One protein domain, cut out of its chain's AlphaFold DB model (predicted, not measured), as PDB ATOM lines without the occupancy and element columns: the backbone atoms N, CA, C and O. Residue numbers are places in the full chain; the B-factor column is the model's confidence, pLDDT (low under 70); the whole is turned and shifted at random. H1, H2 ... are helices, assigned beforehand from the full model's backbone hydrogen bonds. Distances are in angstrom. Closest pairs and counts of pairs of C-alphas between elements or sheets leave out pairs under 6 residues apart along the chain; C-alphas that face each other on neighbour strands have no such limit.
ATOM      1  N   THR A 206     376.802 355.148 334.610       83.88
ATOM      2  CA  THR A 206     377.930 354.253 334.897       83.88
ATOM      3  C   THR A 206     377.937 353.061 333.935       83.88
ATOM      4  O   THR A 206     376.901 352.728 333.358       83.88
ATOM      5  N   ASP A 207     379.083 352.395 333.774       83.25
ATOM      6  CA  ASP A 207     379.200 351.223 332.886       83.25
ATOM      7  C   ASP A 207     378.206 350.125 333.266       83.25
ATOM      8  O   ASP A 207     377.437 349.677 332.425       83.25
ATOM      9  N   LYS A 208     378.077 349.831 334.566       85.75
ATOM     10  CA  LYS A 208     377.100 348.863 335.095       85.75
ATOM     11  C   LYS A 208     375.648 349.207 334.754       85.75
ATOM     12  O   LYS A 208     374.811 348.320 334.599       85.75
ATOM     13  N   GLN A 209     375.309 350.495 334.679       86.44
ATOM     14  CA  GLN A 209     373.969 350.919 334.266       86.44
ATOM     15  C   GLN A 209     373.772 350.737 332.760       86.44
ATOM     16  O   GLN A 209     372.698 350.306 332.351       86.44
ATOM     17  N   ILE A 210     374.792 351.029 331.947       86.44
ATOM     18  CA  ILE A 210     374.771 350.788 330.498       86.44
ATOM     19  C   ILE A 210     374.634 349.283 330.222       86.44
ATOM     20  O   ILE A 210     373.737 348.895 329.480       86.44
ATOM     21  N   GLU A 211     375.423 348.440 330.890       88.19
ATOM     22  CA  GLU A 211     375.353 346.973 330.808       88.19
ATOM     23  C   GLU A 211     373.946 346.447 331.098       88.19
ATOM     24  O   GLU A 211     373.372 345.718 330.292       88.19
ATOM     25  N   ARG A 212     373.339 346.861 332.219       87.88
ATOM     26  CA  ARG A 212     371.981 346.432 332.587       87.88
ATOM     27  C   ARG A 212     370.940 346.842 331.546       87.88
ATOM     28  O   ARG A 212     370.042 346.059 331.251       87.88
ATOM     29  N   LEU A 213     371.049 348.042 330.973       88.44
ATOM     30  CA  LEU A 213     370.136 348.488 329.913       88.44
ATOM     31  C   LEU A 213     370.329 347.685 328.616       88.44
ATOM     32  O   LEU A 213     369.344 347.374 327.948       88.44
ATOM     33  N   LEU A 214     371.569 347.321 328.276       88.44
ATOM     34  CA  LEU A 214     371.883 346.482 327.116       88.44
ATOM     35  C   LEU A 214     371.396 345.036 327.301       88.44
ATOM     36  O   LEU A 214     370.857 344.454 326.362       88.44
ATOM     37  N   LEU A 215     371.494 344.480 328.511       86.75
ATOM     38  CA  LEU A 215     370.925 343.168 328.843       86.75
ATOM     39  C   LEU A 215     369.397 343.167 328.722       86.75
ATOM     40  O   LEU A 215     368.836 342.267 328.104       86.75
ATOM     41  N   ILE A 216     368.725 344.220 329.200       86.19
ATOM     42  CA  ILE A 216     367.274 344.388 329.001       86.19
ATOM     43  C   ILE A 216     366.926 344.428 327.508       86.19
ATOM     44  O   ILE A 216     365.906 343.885 327.093       86.19
ATOM     45  N   TYR A 217     367.754 345.068 326.679       84.38
ATOM     46  CA  TYR A 217     367.555 345.071 325.229       84.38
ATOM     47  C   TYR A 217     367.742 343.685 324.595       84.38
ATOM     48  O   TYR A 217     366.978 343.329 323.699       84.38
ATOM     49  N   LYS A 218     368.694 342.886 325.091       83.69
ATOM     50  CA  LYS A 218     368.902 341.491 324.675       83.69
ATOM     51  C   LYS A 218     367.720 340.587 325.057       83.69
ATOM     52  O   LYS A 218     367.343 339.721 324.280       83.69
ATOM     53  N   GLU A 219     367.104 340.821 326.217       81.44
ATOM     54  CA  GLU A 219     366.017 339.997 326.777       81.44
ATOM     55  C   GLU A 219     364.597 340.539 326.504       81.44
ATOM     56  O   GLU A 219     363.621 340.061 327.088       81.44
ATOM     57  N   LYS A 220     364.457 341.526 325.606       72.56
ATOM     58  CA  LYS A 220     363.214 342.287 325.353       72.56
ATOM     59  C   LYS A 220     361.974 341.453 324.983       72.56
ATOM     60  O   LYS A 220     360.868 341.975 325.050       72.56
ATOM     61  N   GLU A 221     362.145 340.193 324.588       70.44
ATOM     62  CA  GLU A 221     361.049 339.267 324.258       70.44
ATOM     63  C   GLU A 221     360.388 338.640 325.497       70.44
ATOM     64  O   GLU A 221     359.262 338.158 325.409       70.44
ATOM     65  N   ARG A 222     361.055 338.654 326.663       68.25
ATOM     66  CA  ARG A 222     360.569 337.987 327.886       68.25
ATOM     67  C   ARG A 222     359.850 338.912 328.865       68.25
ATOM     68  O   ARG A 222     358.996 338.445 329.610       68.25
ATOM     69  N   VAL A 223     360.202 340.197 328.900       73.19
ATOM     70  CA  VAL A 223     359.655 341.164 329.867       73.19
ATOM     71  C   VAL A 223     359.351 342.489 329.166       73.19
ATOM     72  O   VAL A 223     360.213 343.001 328.445       73.19
ATOM     73  N   PRO A 224     358.175 343.108 329.399       80.06
ATOM     74  CA  PRO A 224     357.883 344.441 328.889       80.06
ATOM     75  C   PRO A 224     358.951 345.456 329.320       80.06
ATOM     76  O   PRO A 224     359.232 345.637 330.505       80.06
ATOM     77  N   ILE A 225     359.516 346.180 328.350       79.19
ATOM     78  CA  ILE A 225     360.615 347.147 328.544       79.19
ATOM     79  C   ILE A 225     360.309 348.166 329.661       79.19
ATOM     80  O   ILE A 225     361.192 348.559 330.423       79.19
ATOM     81  N   THR A 226     359.050 348.590 329.787       78.69
ATOM     82  CA  THR A 226     358.590 349.522 330.828       78.69
ATOM     83  C   THR A 226     358.727 348.962 332.241       78.69
ATOM     84  O   THR A 226     359.083 349.709 333.150       78.69
ATOM     85  N   GLU A 227     358.488 347.665 332.424       80.56
ATOM     86  CA  GLU A 227     358.629 346.978 333.710       80.56
ATOM     87  C   GLU A 227     360.101 346.688 334.037       80.56
ATOM     88  O   GLU A 227     360.529 346.779 335.186       80.56
ATOM     89  N   ALA A 228     360.908 346.400 333.015       77.00
ATOM     90  CA  ALA A 228     362.334 346.140 333.186       77.00
ATOM     91  C   ALA A 228     363.120 347.404 333.590       77.00
ATOM     92  O   ALA A 228     363.982 347.352 334.467       77.00
ATOM     93  N   ILE A 229     362.808 348.560 332.988       81.56
ATOM     94  CA  ILE A 229     363.518 349.821 333.262       81.56
ATOM     95  C   ILE A 229     363.022 350.488 334.559       81.56
ATOM     96  O   ILE A 229     363.813 351.153 335.233       81.56
ATOM     97  N   SER A 230     361.752 350.303 334.953       74.81
ATOM     98  CA  SER A 230     361.213 350.897 336.192       74.81
ATOM     99  C   SER A 230     361.972 350.423 337.437       74.81
ATOM    100  O   SER A 230     362.268 351.234 338.315       74.81
ATOM    101  N   LYS A 231     362.410 349.155 337.455       79.00
ATOM    102  CA  LYS A 231     363.274 348.575 338.502       79.00
ATOM    103  C   LYS A 231     364.639 349.262 338.622       79.00
ATOM    104  O   LYS A 231     365.272 349.181 339.668       79.00
ATOM    105  N   LEU A 232     365.098 349.944 337.571       76.88
ATOM    106  CA  LEU A 232     366.381 350.653 337.539       76.88
ATOM    107  C   LEU A 232     366.261 352.153 337.846       76.88
ATOM    108  O   LEU A 232     367.279 352.840 337.824       76.88
ATOM    109  N   ALA A 233     365.054 352.672 338.114       78.25
ATOM    110  CA  ALA A 233     364.781 354.106 338.278       78.25
ATOM    111  C   ALA A 233     365.274 354.971 337.093       78.25
ATOM    112  O   ALA A 233     365.644 356.134 337.251       78.25
ATOM    113  N   ILE A 234     365.285 354.398 335.885       80.94
ATOM    114  CA  ILE A 234     365.713 355.062 334.648       80.94
ATOM    115  C   ILE A 234     364.473 355.422 333.817       80.94
ATOM    116  O   ILE A 234     363.444 354.754 333.866       80.94
ATOM    117  N   THR A 235     364.533 356.504 333.041       82.94
ATOM    118  CA  THR A 235     363.419 356.867 332.151       82.94
ATOM    119  C   THR A 235     363.487 356.098 330.831       82.94
ATOM    120  O   THR A 235     364.569 355.809 330.315       82.94
ATOM    121  N   ARG A 236     362.326 355.852 330.208       82.44
ATOM    122  CA  ARG A 236     362.230 355.247 328.864       82.44
ATOM    123  C   ARG A 236     363.067 356.011 327.828       82.44
ATOM    124  O   ARG A 236     363.703 355.399 326.976       82.44
ATOM    125  N   ARG A 237     363.132 357.345 327.943       82.44
ATOM    126  CA  ARG A 237     363.955 358.214 327.086       82.44
ATOM    127  C   ARG A 237     365.446 357.905 327.215       82.44
ATOM    128  O   ARG A 237     366.133 357.834 326.202       82.44
ATOM    129  N   THR A 238     365.943 357.718 328.435       84.00
ATOM    130  CA  THR A 238     367.352 357.390 328.688       84.00
ATOM    131  C   THR A 238     367.718 356.014 328.134       84.00
ATOM    132  O   THR A 238     368.772 355.882 327.521       84.00
ATOM    133  N   TYR A 239     366.837 355.019 328.267       86.06
ATOM    134  CA  TYR A 239     367.042 353.688 327.684       86.06
ATOM    135  C   TYR A 239     367.227 353.737 326.161       86.06
ATOM    136  O   TYR A 239     368.269 353.324 325.662       86.06
ATOM    137  N   TYR A 240     366.281 354.326 325.419       87.25
ATOM    138  CA  TYR A 240     366.404 354.413 323.956       87.25
ATOM    139  C   TYR A 240     367.576 355.289 323.511       87.25
ATOM    140  O   TYR A 240     368.119 355.087 322.429       87.25
ATOM    141  N   ARG A 241     368.014 356.235 324.349       85.44
ATOM    142  CA  ARG A 241     369.216 357.026 324.082       85.44
ATOM    143  C   ARG A 241     370.483 356.167 324.064       85.44
ATOM    144  O   ARG A 241     371.347 356.416 323.231       85.44
ATOM    145  N   VAL A 242     370.573 355.170 324.949       86.56
ATOM    146  CA  VAL A 242     371.674 354.190 324.993       86.56
ATOM    147  C   VAL A 242     371.594 353.232 323.810       86.56
ATOM    148  O   VAL A 242     372.575 353.109 323.084       86.56
ATOM    149  N   ILE A 243     370.425 352.631 323.563       86.75
ATOM    150  CA  ILE A 243     370.244 351.641 322.487       86.75
ATOM    151  C   ILE A 243     370.481 352.246 321.099       86.75
ATOM    152  O   ILE A 243     371.175 351.652 320.283       86.75
ATOM    153  N   ASN A 244     369.970 353.453 320.842       85.19
ATOM    154  CA  ASN A 244     370.114 354.114 319.540       85.19
ATOM    155  C   ASN A 244     371.396 354.955 319.431       85.19
ATOM    156  O   ASN A 244     371.523 355.754 318.504       85.19
ATOM    157  N   LEU A 245     372.312 354.856 320.406       83.25
ATOM    158  CA  LEU A 245     373.551 355.640 320.463       83.25
ATOM    159  C   LEU A 245     373.320 357.159 320.294       83.25
ATOM    160  O   LEU A 245     374.152 357.875 319.736       83.25
ATOM    161  N   ASN A 246     372.198 357.683 320.793       82.50
ATOM    162  CA  ASN A 246     371.774 359.073 320.596       82.50
ATOM    163  C   ASN A 246     372.464 360.031 321.596       82.50
ATOM    164  O   ASN A 246     371.837 360.725 322.409       82.50
ATOM    165  N   TYR A 247     373.798 360.038 321.560       81.06
ATOM    166  CA  TYR A 247     374.668 360.908 322.348       81.06
ATOM    167  C   TYR A 247     375.509 361.802 321.441       81.06
ATOM    168  O   TYR A 247     376.037 361.371 320.418       81.06
ATOM    169  N   LYS A 248     375.661 363.066 321.855       75.56
ATOM    170  CA  LYS A 248     376.387 364.085 321.089       75.56
ATOM    171  C   LYS A 248     377.870 363.721 320.916       75.56
ATOM    172  O   LYS A 248     378.414 363.894 319.834       75.56
ATOM    173  N   TYR A 249     378.500 363.175 321.955       80.31
ATOM    174  CA  TYR A 249     379.927 362.841 321.962       80.31
ATOM    175  C   TYR A 249     380.201 361.422 321.439       80.31
ATOM    176  O   TYR A 249     379.525 360.482 321.856       80.31
ATOM    177  N   GLU A 250     381.196 361.272 320.556       78.50
ATOM    178  CA  GLU A 250     381.616 359.968 320.006       78.50
ATOM    179  C   GLU A 250     382.215 359.067 321.090       78.50
ATOM    180  O   GLU A 250     381.800 357.923 321.201       78.50
ATOM    181  N   GLU A 251     383.032 359.615 322.001       80.56
ATOM    182  CA  GLU A 251     383.614 358.882 323.144       80.56
ATOM    183  C   GLU A 251     382.558 358.103 323.949       80.56
ATOM    184  O   GLU A 251     382.768 356.980 324.398       80.56
ATOM    185  N   THR A 252     381.378 358.704 324.129       81.44
ATOM    186  CA  THR A 252     380.254 358.074 324.830       81.44
ATOM    187  C   THR A 252     379.621 356.951 324.007       81.44
ATOM    188  O   THR A 252     379.201 355.944 324.573       81.44
ATOM    189  N   ARG A 253     379.537 357.115 322.683       84.69
ATOM    190  CA  ARG A 253     379.024 356.083 321.778       84.69
ATOM    191  C   ARG A 253     379.992 354.908 321.696       84.69
ATOM    192  O   ARG A 253     379.539 353.776 321.787       84.69
ATOM    193  N   ASP A 254     381.291 355.169 321.630       83.69
ATOM    194  CA  ASP A 254     382.331 354.138 321.619       83.69
ATOM    195  C   ASP A 254     382.386 353.372 322.938       83.69
ATOM    196  O   ASP A 254     382.475 352.148 322.935       83.69
ATOM    197  N   ARG A 255     382.207 354.065 324.068       86.12
ATOM    198  CA  ARG A 255     382.039 353.426 325.380       86.12
ATOM    199  C   ARG A 255     380.847 352.463 325.397       86.12
ATOM    200  O   ARG A 255     380.990 351.339 325.859       86.12
ATOM    201  N   ILE A 256     379.692 352.863 324.855       87.19
ATOM    202  CA  ILE A 256     378.513 351.982 324.760       87.19
ATOM    203  C   ILE A 256     378.760 350.828 323.776       87.19
ATOM    204  O   ILE A 256     378.406 349.696 324.089       87.19
ATOM    205  N   ARG A 257     379.389 351.085 322.619       87.94
ATOM    206  CA  ARG A 257     379.748 350.054 321.627       87.94
ATOM    207  C   ARG A 257     380.681 349.004 322.216       87.94
ATOM    208  O   ARG A 257     380.450 347.825 321.992       87.94
ATOM    209  N   LYS A 258     381.688 349.418 322.990       88.25
ATOM    210  CA  LYS A 258     382.640 348.512 323.644       88.25
ATOM    211  C   LYS A 258     381.931 347.578 324.625       88.25
ATOM    212  O   LYS A 258     382.060 346.369 324.511       88.25
ATOM    213  N   ILE A 259     381.085 348.130 325.493       88.75
ATOM    214  CA  ILE A 259     380.293 347.339 326.449       88.75
ATOM    215  C   ILE A 259     379.299 346.419 325.720       88.75
ATOM    216  O   ILE A 259     379.100 345.273 326.111       88.75
ATOM    217  N   ALA A 260     378.664 346.896 324.647       87.88
ATOM    218  CA  ALA A 260     377.757 346.079 323.843       87.88
ATOM    219  C   ALA A 260     378.487 344.928 323.138       87.88
ATOM    220  O   ALA A 260     377.960 343.816 323.108       87.88
ATOM    221  N   PHE A 261     379.698 345.175 322.633       88.19
ATOM    222  CA  PHE A 261     380.570 344.157 322.056       88.19
ATOM    223  C   PHE A 261     380.947 343.096 323.098       88.19
ATOM    224  O   PHE A 261     380.731 341.913 322.849       88.19
ATOM    225  N   ASP A 262     381.379 343.516 324.291       87.94
ATOM    226  CA  ASP A 262     381.726 342.612 325.398       87.94
ATOM    227  C   ASP A 262     380.529 341.735 325.835       87.94
ATOM    228  O   ASP A 262     380.702 340.591 326.254       87.94
TER     229      ASP A 262
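AT A GLANCE: This is residues 206 to 262 of the 272 residues of an uncharacterized protein of Enterococcus sp. 12E11_DIV0728 (UniProt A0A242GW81). A small all-helix domain in which one helix, H1, sits in the middle with the other three packed round it: the longest helix, H4, on one side, the short H2 at the far side, and H3 crossing H1 at about a right angle between them. The longest axis runs from H4 at one end to H2 and the link before it at the other. The printed part has 57 residues with four named helices, in the order H1, H2, H3, H4, and no named strand. It is compact, with a radius of gyration of the C-alphas of 11.0 A, and spans 30 by 22 by 17 A.

IN THESE COORDINATES: H4 holds residues 250 to 262 and is 18.2 A long from first to last C-alpha; C-alpha 250 is at (381.616, 359.968, 320.006) and C-alpha 262 at (381.726, 342.612, 325.398). H1 holds residues 207 to 218, is 16.4 A long, and begins with C-alpha 207 at (379.200, 351.223, 332.886). H3 holds residues 236 to 243, 10.9 A long. H2 holds residues 225 to 230, 8.5 A long.

HOW THE PARTS SIT: H4 touches H1 with residues 256 to 260 alone; their closest C-alphas, those of Glu 211 and Ile 259, are 6.6 A apart. The two run the same way at a steep tilt of 61 degrees. H1 is the hub, touching three helices. H1 and H3 touch, the closest C-alphas being those of Leu 213 and Tyr 239 at 6.4 A, and they stand about perpendicular at 90 degrees. H1 and H2 form a helical hairpin: H1 touches H2 with residues 213 to 217 alone, the C-alphas of Ile 216 and Ala 228 are the closest at 6.7 A, and the helices run opposite ways at a shallow tilt of 28 degrees. H2 and H3 only just touch, with 3 pairs of C-alphas within 8 A, and only at the corner by their link; the closest are Thr 226 and Arg 236, with C-alphas 7.1 A apart. H3 and H4 are close but not clearly touching, with the closest C-alphas, those of Val 242 and Ile 256, at 7.2 A. H2 and H4 are apart. The helix packing is mostly crossed, but only just: of the 3 pairs of helices that touch, the pair that touches only at the corner left out, 1 is at a shallow tilt. In H1, H2, H3 and H4 every O i to N i+4 pair is within hydrogen-bond range.

THE WHOLE: The C-alphas farthest apart, those of Arg 222 and Tyr 249, are 32.1 A apart. The printed part has no cut. The link from H2 to H3 is tight, those from H1 to H2 and from H3 to H4 are short, and no link is long. The mean pLDDT of the printed part is 82.7, and residue 222 is the one printed residue under 70.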